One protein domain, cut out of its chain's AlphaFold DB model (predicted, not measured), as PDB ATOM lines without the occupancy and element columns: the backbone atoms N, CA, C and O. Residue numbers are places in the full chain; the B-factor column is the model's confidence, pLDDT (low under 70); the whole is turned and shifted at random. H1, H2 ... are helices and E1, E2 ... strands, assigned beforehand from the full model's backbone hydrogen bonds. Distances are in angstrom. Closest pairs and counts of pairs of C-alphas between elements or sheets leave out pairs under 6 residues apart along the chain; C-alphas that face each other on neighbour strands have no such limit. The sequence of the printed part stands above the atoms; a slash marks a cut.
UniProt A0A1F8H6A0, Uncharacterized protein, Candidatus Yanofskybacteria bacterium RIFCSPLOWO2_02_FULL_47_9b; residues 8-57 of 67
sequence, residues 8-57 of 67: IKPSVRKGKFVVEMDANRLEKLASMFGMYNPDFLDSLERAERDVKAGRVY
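What this domain is: This is residues 8 to 57 of the 67 residues of an uncharacterized protein of Candidatus Yanofskybacteria bacterium RIFCSPLOWO2_02_FULL_47_9b (UniProt A0A1F8H6A0). The printed part is an open, three-sided frame with an empty middle: the strand hairpin E1 and E2 makes one arm, H1 makes the crossbar, and H2 makes the other arm. The loop of the hairpin, residues 11 to 16, sticks out at the free end of its arm. The printed part has 50 residues, with two strands and then two helices in the order E1, E2, H1, H2; the sheet, E1 - E2, is antiparallel and the class is mixed, helices and strands. The whole is extended, with a radius of gyration of the C-alphas of 15.3 A, and flat, spanning 35 by 27 by 13 A.

Where its parts are: Find C-alpha 8 at (-29.002, -33.855, -1.070), where strand E1, residues 8 to 10, begins. Strand E2 covers residues 17 to 20 and is 9.8 A long. Helix H1 runs over residues 23 to 32 for 14.2 A, from C-alpha 23 at (-28.421, -49.035, 2.223). Helix H2, residues 38 to 52, is 21.3 A long and ends at C-alpha 52 at (-31.432, -55.218, -25.599).

How they stand to each other: Look first at the hairpin of E1 and E2, antiparallel at 140 degrees. The C-alphas of Ile 8 and Val 19 face each other at 4.9 A, and N 9 and O 18 are within hydrogen-bond range at 3.0 A. H1 and H2 are apart, and H2 is apart from both strands; E1 and H1 are apart too. In H1 and H2 every O i to N i+4 pair is within hydrogen-bond range.

The domain as a whole: The two C-alphas farthest apart, those of Val 12 and Pro 38, are 38.2 A from each other. The printed part has no cut. The links E2 to H1 and H1 to H2 are tight; E1 to E2 is short. Mean pLDDT of the printed part is 84.7; look for values under 70 at residues 10 to 16.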
ATOM      1  N   ILE A   8     -29.097 -34.208   0.349       71.62
ATOM      2  CA  ILE A   8     -29.002 -33.855  -1.070       71.62
ATOM      3  C   ILE A   8     -27.754 -32.993  -1.263       71.62
ATOM      4  O   ILE A   8     -27.701 -31.865  -0.774       71.62
ATOM      5  N   LYS A   9     -26.753 -33.499  -1.992       73.12
ATOM      6  CA  LYS A   9     -25.590 -32.688  -2.372       73.12
ATOM      7  C   LYS A   9     -25.935 -31.875  -3.628       73.12
ATOM      8  O   LYS A   9     -26.297 -32.470  -4.651       73.12
ATOM      9  N   PRO A  10     -25.841 -30.533  -3.594       57.72
ATOM     10  CA  PRO A  10     -26.054 -29.717  -4.783       57.72
ATOM     11  C   PRO A  10     -24.956 -30.024  -5.807       57.72
ATOM     12  O   PRO A  10     -23.771 -30.010  -5.476       57.72
ATOM     13  N   SER A  11     -25.334 -30.333  -7.052       60.38
ATOM     14  CA  SER A  11     -24.354 -30.563  -8.117       60.38
ATOM     15  C   SER A  11     -24.096 -29.293  -8.929       60.38
ATOM     16  O   SER A  11     -24.987 -28.476  -9.154       60.38
ATOM     17  N   VAL A  12     -22.863 -29.170  -9.418       59.47
ATOM     18  CA  VAL A  12     -22.357 -28.042 -10.219       59.47
ATOM     19  C   VAL A  12     -23.051 -27.938 -11.594       59.47
ATOM     20  O   VAL A  12     -22.966 -26.913 -12.265       59.47
ATOM     21  N   ARG A  13     -23.790 -28.974 -12.031       60.16
ATOM     22  CA  ARG A  13     -24.559 -28.973 -13.287       60.16
ATOM     23  C   ARG A  13     -26.053 -28.796 -13.001       60.16
ATOM     24  O   ARG A  13     -26.655 -29.618 -12.310       60.16
ATOM     25  N   LYS A  14     -26.669 -27.760 -13.590       65.06
ATOM     26  CA  LYS A  14     -28.123 -27.516 -13.521       65.06
ATOM     27  C   LYS A  14     -28.897 -28.807 -13.829       65.06
ATOM     28  O   LYS A  14     -28.776 -29.348 -14.923       65.06
ATOM     29  N   GLY A  15     -29.701 -29.269 -12.869       64.81
ATOM     30  CA  GLY A  15     -30.638 -30.385 -13.047       64.81
ATOM     31  C   GLY A  15     -30.141 -31.775 -12.637       64.81
ATOM     32  O   GLY A  15     -30.902 -32.726 -12.776       64.81
ATOM     33  N   LYS A  16     -28.915 -31.926 -12.113       65.25
ATOM     34  CA  LYS A  16     -28.461 -33.193 -11.514       65.25
ATOM     35  C   LYS A  16     -28.361 -33.045  -9.994       65.25
ATOM     36  O   LYS A  16     -27.724 -32.111  -9.515       65.25
ATOM     37  N   PHE A  17     -28.954 -33.977  -9.255       74.31
ATOM     38  CA  PHE A  17     -28.816 -34.096  -7.802       74.31
ATOM     39  C   PHE A  17     -28.189 -35.447  -7.484       74.31
ATOM     40  O   PHE A  17     -28.561 -36.457  -8.082       74.31
ATOM     41  N   VAL A  18     -27.215 -35.457  -6.577       79.00
ATOM     42  CA  VAL A  18     -26.656 -36.696  -6.035       79.00
ATOM     43  C   VAL A  18     -27.186 -36.833  -4.620       79.00
ATOM     44  O   VAL A  18     -27.038 -35.919  -3.804       79.00
ATOM     45  N   VAL A  19     -27.846 -37.954  -4.362       80.25
ATOM     46  CA  VAL A  19     -28.429 -38.273  -3.064       80.25
ATOM     47  C   VAL A  19     -27.613 -39.397  -2.446       80.25
ATOM     48  O   VAL A  19     -27.513 -40.473  -3.030       80.25
ATOM     49  N   GLU A  20     -27.031 -39.137  -1.279       86.31
ATOM     50  CA  GLU A  20     -26.332 -40.149  -0.485       86.31
ATOM     51  C   GLU A  20     -27.250 -40.614   0.647       86.31
ATOM     52  O   GLU A  20     -27.795 -39.797   1.394       86.31
ATOM     53  N   MET A  21     -27.447 -41.929   0.763       87.69
ATOM     54  CA  MET A  21     -28.276 -42.535   1.804       87.69
ATOM     55  C   MET A  21     -27.754 -43.914   2.213       87.69
ATOM     56  O   MET A  21     -27.067 -44.581   1.445       87.69
ATOM     57  N   ASP A  22     -28.103 -44.323   3.432       90.06
ATOM     58  CA  ASP A  22     -27.829 -45.661   3.964       90.06
ATOM     59  C   ASP A  22     -28.546 -46.756   3.157       90.06
ATOM     60  O   ASP A  22     -29.690 -46.570   2.730       90.06
ATOM     61  N   ALA A  23     -27.899 -47.914   3.003       88.88
ATOM     62  CA  ALA A  23     -28.421 -49.035   2.223       88.88
ATOM     63  C   ALA A  23     -29.765 -49.553   2.765       88.88
ATOM     64  O   ALA A  23     -30.713 -49.710   2.002       88.88
ATOM     65  N   ASN A  24     -29.911 -49.702   4.086       91.25
ATOM     66  CA  ASN A  24     -31.164 -50.189   4.674       91.25
ATOM     67  C   ASN A  24     -32.309 -49.185   4.481       91.25
ATOM     68  O   ASN A  24     -33.482 -49.551   4.398       91.25
ATOM     69  N   ARG A  25     -31.990 -47.884   4.437       87.38
ATOM     70  CA  ARG A  25     -32.980 -46.839   4.135       87.38
ATOM     71  C   ARG A  25     -33.407 -46.883   2.674       87.38
ATOM     72  O   ARG A  25     -34.593 -46.708   2.402       87.38
ATOM     73  N   LEU A  26     -32.470 -47.136   1.763       89.62
ATOM     74  CA  LEU A  26     -32.770 -47.329   0.348       89.62
ATOM     75  C   LEU A  26     -33.687 -48.539   0.140       89.62
ATOM     76  O   LEU A  26     -34.680 -48.422  -0.568       89.62
ATOM     77  N   GLU A  27     -33.411 -49.663   0.797       87.44
ATOM     78  CA  GLU A  27     -34.253 -50.862   0.705       87.44
ATOM     79  C   GLU A  27     -35.670 -50.611   1.228       87.44
ATOM     80  O   GLU A  27     -36.656 -50.971   0.585       87.44
ATOM     81  N   LYS A  28     -35.804 -49.902   2.356       90.69
ATOM     82  CA  LYS A  28     -37.121 -49.485   2.864       90.69
ATOM     83  C   LYS A  28     -37.857 -48.588   1.874       90.69
ATOM     84  O   LYS A  28     -39.050 -48.782   1.657       90.69
ATOM     85  N   LEU A  29     -37.163 -47.635   1.253       89.69
ATOM     86  CA  LEU A  29     -37.731 -46.785   0.206       89.69
ATOM     87  C   LEU A  29     -38.186 -47.614  -1.000       89.69
ATOM     88  O   LEU A  29     -39.322 -47.468  -1.438       89.69
ATOM     89  N   ALA A  30     -37.340 -48.510  -1.501       88.62
ATOM     90  CA  ALA A  30     -37.666 -49.401  -2.610       88.62
ATOM     91  C   ALA A  30     -38.892 -50.274  -2.296       88.62
ATOM     92  O   ALA A  30     -39.789 -50.406  -3.129       88.62
ATOM     93  N   SER A  31     -38.992 -50.777  -1.061       89.12
ATOM     94  CA  SER A  31     -40.171 -51.500  -0.584       89.12
ATOM     95  C   SER A  31     -41.421 -50.621  -0.565       89.12
ATOM     96  O   SER A  31     -42.470 -51.073  -1.017       89.12
ATOM     97  N   MET A  32     -41.325 -49.371  -0.099       89.06
ATOM     98  CA  MET A  32     -42.447 -48.423  -0.111       89.06
ATOM     99  C   MET A  32     -42.911 -48.080  -1.532       89.06
ATOM    100  O   MET A  32     -44.099 -47.865  -1.746       89.06
ATOM    101  N   PHE A  33     -41.993 -48.051  -2.500       88.94
ATOM    102  CA  PHE A  33     -42.310 -47.853  -3.916       88.94
ATOM    103  C   PHE A  33     -42.766 -49.134  -4.632       88.94
ATOM    104  O   PHE A  33     -43.055 -49.086  -5.824       88.94
ATOM    105  N   GLY A  34     -42.838 -50.273  -3.936       89.56
ATOM    106  CA  GLY A  34     -43.267 -51.542  -4.522       89.56
ATOM    107  C   GLY A  34     -42.261 -52.154  -5.498       89.56
ATOM    108  O   GLY A  34     -42.633 -53.025  -6.274       89.56
ATOM    109  N   MET A  35     -40.985 -51.755  -5.447       90.19
ATOM    110  CA  MET A  35     -39.938 -52.216  -6.376       90.19
ATOM    111  C   MET A  35     -39.570 -53.703  -6.225       90.19
ATOM    112  O   MET A  35     -38.758 -54.216  -6.986       90.19
ATOM    113  N   TYR A  36     -40.151 -54.393  -5.241       88.69
ATOM    114  CA  TYR A  36     -39.973 -55.828  -5.008       88.69
ATOM    115  C   TYR A  36     -41.225 -56.650  -5.329       88.69
ATOM    116  O   TYR A  36     -41.233 -57.855  -5.086       88.69
ATOM    117  N   ASN A  37     -42.307 -56.025  -5.807       91.19
ATOM    118  CA  ASN A  37     -43.498 -56.789  -6.153       91.19
ATOM    119  C   ASN A  37     -43.250 -57.616  -7.441       91.19
ATOM    120  O   ASN A  37     -42.463 -57.196  -8.297       91.19
ATOM    121  N   PRO A  38     -43.884 -58.795  -7.588       91.69
ATOM    122  CA  PRO A  38     -43.671 -59.654  -8.755       91.69
ATOM    123  C   PRO A  38     -43.971 -58.949 -10.084       91.69
ATOM    124  O   PRO A  38     -43.167 -59.012 -11.006       91.69
ATOM    125  N   ASP A  39     -45.064 -58.184 -10.145       91.81
ATOM    126  CA  ASP A  39     -45.479 -57.464 -11.356       91.81
ATOM    127  C   ASP A  39     -44.418 -56.465 -11.854       91.81
ATOM    128  O   ASP A  39     -44.201 -56.307 -13.060       91.81
ATOM    129  N   PHE A  40     -43.744 -55.777 -10.930       91.38
ATOM    130  CA  PHE A  40     -42.671 -54.835 -11.223       91.38
ATOM    131  C   PHE A  40     -41.440 -55.574 -11.729       91.38
ATOM    132  O   PHE A  40     -40.873 -55.152 -12.737       91.38
ATOM    133  N   LEU A  41     -41.054 -56.681 -11.090       93.38
ATOM    134  CA  LEU A  41     -39.926 -57.499 -11.538       93.38
ATOM    135  C   LEU A  41     -40.173 -58.051 -12.953       93.38
ATOM    136  O   LEU A  41     -39.323 -57.890 -13.829       93.38
ATOM    137  N   ASP A  42     -41.378 -58.552 -13.230       94.50
ATOM    138  CA  ASP A  42     -41.786 -59.005 -14.567       94.50
ATOM    139  C   ASP A  42     -41.801 -57.859 -15.592       94.50
ATOM    140  O   ASP A  42     -41.506 -58.035 -16.781       94.50
ATOM    141  N   SER A  43     -42.178 -56.649 -15.169       92.38
ATOM    142  CA  SER A  43     -42.096 -55.460 -16.023       92.38
ATOM    143  C   SER A  43     -40.646 -55.075 -16.331       92.38
ATOM    144  O   SER A  43     -40.342 -54.708 -17.468       92.38
ATOM    145  N   LEU A  44     -39.748 -55.213 -15.353       92.62
ATOM    146  CA  LEU A  44     -38.336 -54.882 -15.481       92.62
ATOM    147  C   LEU A  44     -37.636 -55.841 -16.444       92.62
ATOM    148  O   LEU A  44     -36.910 -55.386 -17.325       92.62
ATOM    149  N   GLU A  45     -37.911 -57.143 -16.346       93.31
ATOM    150  CA  GLU A  45     -37.384 -58.123 -17.296       93.31
ATOM    151  C   GLU A  45     -37.830 -57.832 -18.731       93.31
ATOM    152  O   GLU A  45     -37.026 -57.891 -19.668       93.31
ATOM    153  N   ARG A  46     -39.115 -57.513 -18.928       93.38
ATOM    154  CA  ARG A  46     -39.637 -57.139 -20.249       93.38
ATOM    155  C   ARG A  46     -38.932 -55.895 -20.782       93.38
ATOM    156  O   ARG A  46     -38.463 -55.912 -21.920       93.38
ATOM    157  N   ALA A  47     -38.786 -54.871 -19.945       91.38
ATOM    158  CA  ALA A  47     -38.077 -53.650 -20.304       91.38
ATOM    159  C   ALA A  47     -36.606 -53.923 -20.666       91.38
ATOM    160  O   ALA A  47     -36.119 -53.403 -21.667       91.38
ATOM    161  N   GLU A  48     -35.901 -54.774 -19.919       92.69
ATOM    162  CA  GLU A  48     -34.513 -55.140 -20.221       92.69
ATOM    163  C   GLU A  48     -34.394 -55.840 -21.583       92.69
ATOM    164  O   GLU A  48     -33.505 -55.520 -22.380       92.69
ATOM    165  N   ARG A  49     -35.317 -56.761 -21.891       93.12
ATOM    166  CA  ARG A  49     -35.379 -57.426 -23.202       93.12
ATOM    167  C   ARG A  49     -35.652 -56.428 -24.327       93.12
ATOM    168  O   ARG A  49     -35.028 -56.528 -25.382       93.12
ATOM    169  N   ASP A  50     -36.549 -55.470 -24.114       91.19
ATOM    170  CA  ASP A  50     -36.868 -54.431 -25.096       91.19
ATOM    171  C   ASP A  50     -35.679 -53.502 -25.356       91.19
ATOM    172  O   ASP A  50     -35.375 -53.211 -26.514       91.19
ATOM    173  N   VAL A  51     -34.946 -53.109 -24.310       90.75
ATOM    174  CA  VAL A  51     -33.711 -52.322 -24.436       90.75
ATOM    175  C   VAL A  51     -32.655 -53.093 -25.227       90.75
ATOM    176  O   VAL A  51     -32.106 -52.553 -26.188       90.75
ATOM    177  N   LYS A  52     -32.400 -54.365 -24.882       90.56
ATOM    178  CA  LYS A  52     -31.432 -55.218 -25.599       90.56
ATOM    179  C   LYS A  52     -31.804 -55.420 -27.069       90.56
ATOM    180  O   LYS A  52     -30.925 -55.472 -27.920       90.56
ATOM    181  N   ALA A  53     -33.097 -55.509 -27.369       92.81
ATOM    182  CA  ALA A  53     -33.607 -55.649 -28.728       92.81
ATOM    183  C   ALA A  53     -33.717 -54.317 -29.496       92.81
ATOM    184  O   ALA A  53     -34.177 -54.316 -30.637       92.81
ATOM    185  N   GLY A  54     -33.353 -53.180 -28.889       90.06
ATOM    186  CA  GLY A  54     -33.468 -51.857 -29.510       90.06
ATOM    187  C   GLY A  54     -34.908 -51.352 -29.667       90.06
ATOM    188  O   GLY A  54     -35.138 -50.377 -30.377       90.06
ATOM    189  N   ARG A  55     -35.887 -51.967 -28.991       87.81
ATOM    190  CA  ARG A  55     -37.314 -51.587 -29.013       87.81
ATOM    191  C   ARG A  55     -37.625 -50.420 -28.070       87.81
ATOM    192  O   ARG A  55     -38.647 -50.398 -27.393       87.81
ATOM    193  N   VAL A  56     -36.737 -49.436 -28.022       85.62
ATOM    194  CA  VAL A  56     -36.897 -48.227 -27.213       85.62
ATOM    195  C   VAL A  56     -37.249 -47.054 -28.110       85.62
ATOM    196  O   VAL A  56     -36.540 -46.749 -29.065       85.62
ATOM    197  N   TYR A  57     -38.342 -46.365 -27.794       80.38
ATOM    198  CA  TYR A  57     -38.730 -45.141 -28.481       80.38
ATOM    199  C   TYR A  57     -38.737 -43.976 -27.500       80.38
ATOM    200  O   TYR A  57     -39.140 -44.089 -26.342       80.38
TER     201      TYR A  57